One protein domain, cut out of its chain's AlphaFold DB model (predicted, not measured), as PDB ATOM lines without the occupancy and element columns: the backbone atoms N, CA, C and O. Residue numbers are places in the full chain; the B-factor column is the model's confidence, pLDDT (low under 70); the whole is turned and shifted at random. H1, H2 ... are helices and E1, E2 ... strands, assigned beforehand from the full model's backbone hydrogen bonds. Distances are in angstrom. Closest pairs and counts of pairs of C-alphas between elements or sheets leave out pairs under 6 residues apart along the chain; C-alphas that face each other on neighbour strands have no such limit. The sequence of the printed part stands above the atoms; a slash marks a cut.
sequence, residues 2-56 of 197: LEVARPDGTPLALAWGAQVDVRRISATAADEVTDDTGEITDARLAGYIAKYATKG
ATOM      1  N   LEU A   2     172.081 119.349 217.407       76.00
ATOM      2  CA  LEU A   2     170.969 118.603 216.811       76.00
ATOM      3  C   LEU A   2     171.565 117.507 215.936       76.00
ATOM      4  O   LEU A   2     172.270 117.828 214.990       76.00
ATOM      5  N   GLU A   3     171.293 116.242 216.229       84.00
ATOM      6  CA  GLU A   3     171.718 115.142 215.365       84.00
ATOM      7  C   GLU A   3     170.595 114.755 214.412       84.00
ATOM      8  O   GLU A   3     169.434 114.630 214.810       84.00
ATOM      9  N   VAL A   4     170.944 114.589 213.141       81.12
ATOM     10  CA  VAL A   4     170.015 114.156 212.099       81.12
ATOM     11  C   VAL A   4     170.660 113.014 211.330       81.12
ATOM     12  O   VAL A   4     171.835 113.094 210.980       81.12
ATOM     13  N   ALA A   5     169.906 111.949 211.069       82.12
ATOM     14  CA  ALA A   5     170.380 110.863 210.223       82.12
ATOM     15  C   ALA A   5     170.467 111.339 208.768       82.12
ATOM     16  O   ALA A   5     169.513 111.911 208.231       82.12
ATOM     17  N   ARG A   6     171.610 111.104 208.128       81.06
ATOM     18  CA  ARG A   6     171.739 111.192 206.672       81.06
ATOM     19  C   ARG A   6     170.961 110.043 206.010       81.06
ATOM     20  O   ARG A   6     170.632 109.069 206.688       81.06
ATOM     21  N   PRO A   7     170.673 110.117 204.697       76.00
ATOM     22  CA  PRO A   7     169.979 109.033 203.993       76.00
ATOM     23  C   PRO A   7     170.688 107.674 204.059       76.00
ATOM     24  O   PRO A   7     170.027 106.644 204.025       76.00
ATOM     25  N   ASP A   8     172.015 107.668 204.199       81.81
ATOM     26  CA  ASP A   8     172.842 106.469 204.389       81.81
ATOM     27  C   ASP A   8     172.867 105.963 205.850       81.81
ATOM     28  O   ASP A   8     173.573 105.011 206.170       81.81
ATOM     29  N   GLY A   9     172.113 106.604 206.752       82.56
ATOM     30  CA  GLY A   9     172.054 106.286 208.178       82.56
ATOM     31  C   GLY A   9     173.166 106.918 209.020       82.56
ATOM     32  O   GLY A   9     173.105 106.846 210.248       82.56
ATOM     33  N   THR A  10     174.149 107.583 208.408       90.19
ATOM     34  CA  THR A  10     175.251 108.207 209.147       90.19
ATOM     35  C   THR A  10     174.730 109.404 209.957       90.19
ATOM     36  O   THR A  10     174.075 110.288 209.391       90.19
ATOM     37  N   PRO A  11     175.013 109.500 211.269       88.12
ATOM     38  CA  PRO A  11     174.593 110.646 212.065       88.12
ATOM     39  C   PRO A  11     175.357 111.906 211.645       88.12
ATOM     40  O   PRO A  11     176.584 111.917 211.538       88.12
ATOM     41  N   LEU A  12     174.623 112.993 211.417       87.25
ATOM     42  CA  LEU A  12     175.171 114.319 211.176       87.25
ATOM     43  C   LEU A  12     174.839 115.230 212.354       87.25
ATOM     44  O   LEU A  12     173.683 115.601 212.566       87.25
ATOM     45  N   ALA A  13     175.876 115.635 213.079       87.62
ATOM     46  CA  ALA A  13     175.777 116.683 214.077       87.62
ATOM     47  C   ALA A  13     175.620 118.044 213.383       87.62
ATOM     48  O   ALA A  13     176.554 118.577 212.785       87.62
ATOM     49  N   LEU A  14     174.423 118.614 213.471       81.62
ATOM     50  CA  LEU A  14     174.146 119.979 213.059       81.62
ATOM     51  C   LEU A  14     174.465 120.936 214.210       81.62
ATOM     52  O   LEU A  14     173.966 120.810 215.340       81.62
ATOM     53  N   ALA A  15     175.281 121.929 213.883       81.31
ATOM     54  CA  ALA A  15     175.556 123.082 214.715       81.31
ATOM     55  C   ALA A  15     175.117 124.347 213.980       81.31
ATOM     56  O   ALA A  15     175.182 124.433 212.752       81.31
ATOM     57  N   TRP A  16     174.678 125.337 214.746       76.12
ATOM     58  CA  TRP A  16     174.541 126.685 214.221       76.12
ATOM     59  C   TRP A  16     175.942 127.233 213.925       76.12
ATOM     60  O   TRP A  16     176.878 126.962 214.679       76.12
ATOM     61  N   GLY A  17     176.100 127.959 212.815       74.75
ATOM     62  CA  GLY A  17     177.371 128.607 212.479       74.75
ATOM     63  C   GLY A  17     177.763 129.685 213.499       74.75
ATOM     64  O   GLY A  17     177.073 129.906 214.487       74.75
ATOM     65  N   ALA A  18     178.850 130.415 213.246       75.69
ATOM     66  CA  ALA A  18     179.325 131.453 214.170       75.69
ATOM     67  C   ALA A  18     178.369 132.659 214.314       75.69
ATOM     68  O   ALA A  18     178.473 133.426 215.267       75.69
ATOM     69  N   GLN A  19     177.440 132.838 213.372       69.00
ATOM     70  CA  GLN A  19     176.497 133.955 213.329       69.00
ATOM     71  C   GLN A  19     175.135 133.537 213.893       69.00
ATOM     72  O   GLN A  19     174.169 133.361 213.152       69.00
ATOM     73  N   VAL A  20     175.061 133.347 215.211       71.00
ATOM     74  CA  VAL A  20     173.787 133.119 215.908       71.00
ATOM     75  C   VAL A  20     173.392 134.397 216.641       71.00
ATOM     76  O   VAL A  20     174.020 134.754 217.634       71.00
ATOM     77  N   ASP A  21     172.350 135.083 216.171       67.94
ATOM     78  CA  ASP A  21     171.752 136.207 216.907       67.94
ATOM     79  C   ASP A  21     170.689 135.661 217.869       67.94
ATOM     80  O   ASP A  21     169.510 135.535 217.531       67.94
ATOM     81  N   VAL A  22     171.123 135.256 219.066       71.00
ATOM     82  CA  VAL A  22     170.210 134.848 220.141       71.00
ATOM     83  C   VAL A  22     169.942 136.048 221.031       71.00
ATOM     84  O   VAL A  22     170.764 136.411 221.870       71.00
ATOM     85  N   ARG A  23     168.748 136.626 220.906       61.06
ATOM     86  CA  ARG A  23     168.282 137.667 221.825       61.06
ATOM     87  C   ARG A  23     167.266 137.078 222.776       61.06
ATOM     88  O   ARG A  23     166.148 136.751 222.386       61.06
ATOM     89  N   ARG A  24     167.661 136.947 224.041       66.06
ATOM     90  CA  ARG A  24     166.677 136.801 225.113       66.06
ATOM     91  C   ARG A  24     165.883 138.098 225.181       66.06
ATOM     92  O   ARG A  24     166.479 139.172 225.157       66.06
ATOM     93  N   ILE A  25     164.565 137.991 225.274       64.50
ATOM     94  CA  ILE A  25     163.727 139.132 225.632       64.50
ATOM     95  C   ILE A  25     164.075 139.449 227.092       64.50
ATOM     96  O   ILE A  25     163.743 138.683 227.994       64.50
ATOM     97  N   SER A  26     164.885 140.487 227.303       57.47
ATOM     98  CA  SER A  26     165.270 140.983 228.627       57.47
ATOM     99  C   SER A  26     164.206 141.938 229.160       57.47
ATOM    100  O   SER A  26     163.424 142.475 228.384       57.47
ATOM    101  N   ALA A  27     164.230 142.222 230.466       57.06
ATOM    102  CA  ALA A  27     163.357 143.229 231.083       57.06
ATOM    103  C   ALA A  27     163.429 144.605 230.384       57.06
ATOM    104  O   ALA A  27     162.449 145.323 230.331       57.06
ATOM    105  N   THR A  28     164.562 144.949 229.768       59.06
ATOM    106  CA  THR A  28     164.742 146.180 228.976       59.06
ATOM    107  C   THR A  28     164.093 146.167 227.591       59.06
ATOM    108  O   THR A  28     163.842 147.229 227.039       59.06
ATOM    109  N   ALA A  29     163.846 144.993 227.009       60.38
ATOM    110  CA  ALA A  29     163.048 144.844 225.789       60.38
ATOM    111  C   ALA A  29     161.599 144.439 226.111       60.38
ATOM    112  O   ALA A  29     160.804 144.264 225.189       60.38
ATOM    113  N   ALA A  30     161.273 144.268 227.399       64.94
ATOM    114  CA  ALA A  30     159.942 143.900 227.848       64.94
ATOM    115  C   ALA A  30     158.946 144.970 227.419       64.94
ATOM    116  O   ALA A  30     157.979 144.593 226.789       64.94
ATOM    117  N   ASP A  31     159.254 146.262 227.553       69.19
ATOM    118  CA  ASP A  31     158.366 147.356 227.122       69.19
ATOM    119  C   ASP A  31     157.953 147.286 225.631       69.19
ATOM    120  O   ASP A  31     156.869 147.745 225.264       69.19
ATOM    121  N   GLU A  32     158.768 146.669 224.754       70.44
ATOM    122  CA  GLU A  32     158.398 146.436 223.343       70.44
ATOM    123  C   GLU A  32     157.312 145.352 223.183       70.44
ATOM    124  O   GLU A  32     156.637 145.303 222.153       70.44
ATOM    125  N   VAL A  33     157.154 144.469 224.173       66.94
ATOM    126  CA  VAL A  33     156.237 143.316 224.174       66.94
ATOM    127  C   VAL A  33     155.236 143.298 225.338       66.94
ATOM    128  O   VAL A  33     154.291 142.511 225.298       66.94
ATOM    129  N   THR A  34     155.393 144.162 226.341       69.25
ATOM    130  CA  THR A  34     154.531 144.286 227.519       69.25
ATOM    131  C   THR A  34     153.624 145.495 227.417       69.25
ATOM    132  O   THR A  34     153.970 146.450 226.734       69.25
ATOM    133  N   ASP A  35     152.458 145.470 228.052       72.81
ATOM    134  CA  ASP A  35     151.605 146.653 228.201       72.81
ATOM    135  C   ASP A  35     152.052 147.563 229.364       72.81
ATOM    136  O   ASP A  35     153.100 147.348 229.975       72.81
ATOM    137  N   ASP A  36     151.254 148.592 229.663       75.69
ATOM    138  CA  ASP A  36     151.531 149.595 230.703       75.69
ATOM    139  C   ASP A  36     151.561 149.003 232.130       75.69
ATOM    140  O   ASP A  36     151.961 149.684 233.075       75.69
ATOM    141  N   THR A  37     151.157 147.737 232.298       74.25
ATOM    142  CA  THR A  37     151.217 146.986 233.562       74.25
ATOM    143  C   THR A  37     152.430 146.053 233.652       74.25
ATOM    144  O   THR A  37     152.675 145.456 234.699       74.25
ATOM    145  N   GLY A  38     153.228 145.960 232.582       70.69
ATOM    146  CA  GLY A  38     154.403 145.091 232.510       70.69
ATOM    147  C   GLY A  38     154.090 143.641 232.129       70.69
ATOM    148  O   GLY A  38     154.992 142.800 232.164       70.69
ATOM    149  N   GLU A  39     152.852 143.328 231.732       75.25
ATOM    150  CA  GLU A  39     152.471 141.994 231.259       75.25
ATOM    151  C   GLU A  39     152.738 141.831 229.765       75.25
ATOM    152  O   GLU A  39     152.388 142.695 228.963       75.25
ATOM    153  N   ILE A  40     153.354 140.711 229.364       73.69
ATOM    154  CA  ILE A  40     153.593 140.408 227.946       73.69
ATOM    155  C   ILE A  40     152.248 140.142 227.279       73.69
ATOM    156  O   ILE A  40     151.554 139.195 227.639       73.69
ATOM    157  N   THR A  41     151.920 140.928 226.256       77.62
ATOM    158  CA  THR A  41     150.672 140.759 225.504       77.62
ATOM    159  C   THR A  41     150.916 140.010 224.199       77.62
ATOM    160  O   THR A  41     151.892 140.265 223.483       77.62
ATOM    161  N   ASP A  42     149.986 139.125 223.833       72.50
ATOM    162  CA  ASP A  42     150.052 138.351 222.586       72.50
ATOM    163  C   ASP A  42     150.176 139.248 221.347       72.50
ATOM    164  O   ASP A  42     150.926 138.937 220.421       72.50
ATOM    165  N   ALA A  43     149.486 140.392 221.337       70.56
ATOM    166  CA  ALA A  43     149.506 141.335 220.221       70.56
ATOM    167  C   ALA A  43     150.888 141.976 220.018       70.56
ATOM    168  O   ALA A  43     151.391 142.016 218.890       70.56
ATOM    169  N   ARG A  44     151.537 142.449 221.093       73.94
ATOM    170  CA  ARG A  44     152.871 143.060 220.992       73.94
ATOM    171  C   ARG A  44     153.947 142.007 220.726       73.94
ATOM    172  O   ARG A  44     154.820 142.238 219.892       73.94
ATOM    173  N   LEU A  45     153.844 140.820 221.331       76.06
ATOM    174  CA  LEU A  45     154.727 139.691 221.022       76.06
ATOM    175  C   LEU A  45     154.613 139.270 219.549       76.06
ATOM    176  O   LEU A  45     155.633 139.075 218.885       76.06
ATOM    177  N   ALA A  46     153.395 139.182 219.008       74.69
ATOM    178  CA  ALA A  46     153.172 138.902 217.593       74.69
ATOM    179  C   ALA A  46     153.773 139.995 216.697       74.69
ATOM    180  O   ALA A  46     154.432 139.671 215.709       74.69
ATOM    181  N   GLY A  47     153.617 141.272 217.060       74.62
ATOM    182  CA  GLY A  47     154.244 142.400 216.365       74.62
ATOM    183  C   GLY A  47     155.774 142.346 216.393       74.62
ATOM    184  O   GLY A  47     156.423 142.564 215.370       74.62
ATOM    185  N   TYR A  48     156.363 141.978 217.529       76.81
ATOM    186  CA  TYR A  48     157.803 141.779 217.666       76.81
ATOM    187  C   TYR A  48     158.286 140.607 216.801       76.81
ATOM    188  O   TYR A  48     159.227 140.765 216.028       76.81
ATOM    189  N   ILE A  49     157.608 139.455 216.830       73.06
ATOM    190  CA  ILE A  49     157.918 138.322 215.941       73.06
ATOM    191  C   ILE A  49     157.809 138.746 214.472       73.06
ATOM    192  O   ILE A  49     158.711 138.452 213.686       73.06
ATOM    193  N   ALA A  50     156.750 139.474 214.104       74.06
ATOM    194  CA  ALA A  50     156.546 139.984 212.755       74.06
ATOM    195  C   ALA A  50     157.680 140.924 212.327       74.06
ATOM    196  O   ALA A  50     158.239 140.728 211.252       74.06
ATOM    197  N   LYS A  51     158.101 141.860 213.193       73.69
ATOM    198  CA  LYS A  51     159.248 142.755 212.967       73.69
ATOM    199  C   LYS A  51     160.474 141.962 212.536       73.69
ATOM    200  O   LYS A  51     161.065 142.304 211.522       73.69
ATOM    201  N   TYR A  52     160.847 140.896 213.243       69.38
ATOM    202  CA  TYR A  52     162.031 140.102 212.878       69.38
ATOM    203  C   TYR A  52     161.802 139.155 211.703       69.38
ATOM    204  O   TYR A  52     162.729 138.932 210.928       69.38
ATOM    205  N   ALA A  53     160.580 138.655 211.528       66.31
ATOM    206  CA  ALA A  53     160.195 137.899 210.347       66.31
ATOM    207  C   ALA A  53     160.354 138.720 209.060       66.31
ATOM    208  O   ALA A  53     160.816 138.192 208.054       66.31
ATOM    209  N   THR A  54     160.016 140.009 209.097       62.47
ATOM    210  CA  THR A  54     160.049 140.888 207.921       62.47
ATOM    211  C   THR A  54     161.329 141.714 207.810       62.47
ATOM    212  O   THR A  54     161.649 142.208 206.732       62.47
ATOM    213  N   LYS A  55     162.127 141.847 208.880       62.66
ATOM    214  CA  LYS A  55     163.393 142.611 208.843       62.66
ATOM    215  C   LYS A  55     164.414 142.038 207.852       62.66
ATOM    216  O   LYS A  55     165.294 142.767 207.410       62.66
ATOM    217  N   GLY A  56     164.286 140.762 207.484       51.78
ATOM    218  CA  GLY A  56     165.094 140.107 206.448       51.78
ATOM    219  C   GLY A  56     164.434 140.021 205.066       51.78
ATOM    220  O   GLY A  56     165.097 139.623 204.113       51.78
TER     221      GLY A  56
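AT A GLANCE: This is residues 2 to 56 of the 197 residues of an uncharacterized protein of Pseudonocardia bannensis (UniProt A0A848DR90). An extended model in two separate parts: a small two-stranded hairpin, E1 and E2, at one end, and a loose helical part with the short H1 and the longer H2 at the other, joined by a drawn-out stretch, of which residues 17 to 24 stand free. The end of H2, residues 50 to 55, and Gly 56 stick out from the helical part. The printed part has 55 residues, with two named strands and then two named helices in the order E1, E2, H1, H2; the sheet, order E1 - E2, is antiparallel. The class is mixed, helices and strands, though under half of the residues, 26, are in named elements. The whole is extended, with a radius of gyration of the C-alphas of 17.5 A and spans of 54 by 21 by 18 A.

HOW THE PARTS SIT: E1, residues 2 to 5, and E2, residues 11 to 14, are antiparallel neighbours, 147 degrees between their directions, and form a hairpin with a tight link. The C-alphas of Glu 3 and Ala 13 face each other at 4.5 A. N 14 and O 2 are within hydrogen-bond range at 2.7 A, as are N 12 and O 4 at 2.8 A. H2, residues 42 to 55, is apart from both strands. H1, residues 27 to 30, is apart from E1 and from H2. In H2 every O i to N i+4 pair is within hydrogen-bond range; H1 is too short for such a pair, and its one O i to N i+3 pair is within range.

IN THESE COORDINATES: E1 begins at C-alpha 2, (170.969, 118.603, 216.811). E2 ends at C-alpha 14, (174.146, 119.979, 213.059). H2 measures 19.6 A from first to last C-alpha and ends at C-alpha 55, (163.393, 142.611, 208.843).

THE WHOLE: The two C-alphas farthest apart, of Asp 8 and Asp 36, are 54.8 A apart. The printed part has no cut. The links E2 to H1, 12 residues, and H1 to H2, 11 residues, are long. Mean pLDDT of the printed part is 72.8; residues 19, 21, 23 to 31, 33 to 34 and 52 to 56 are under 70.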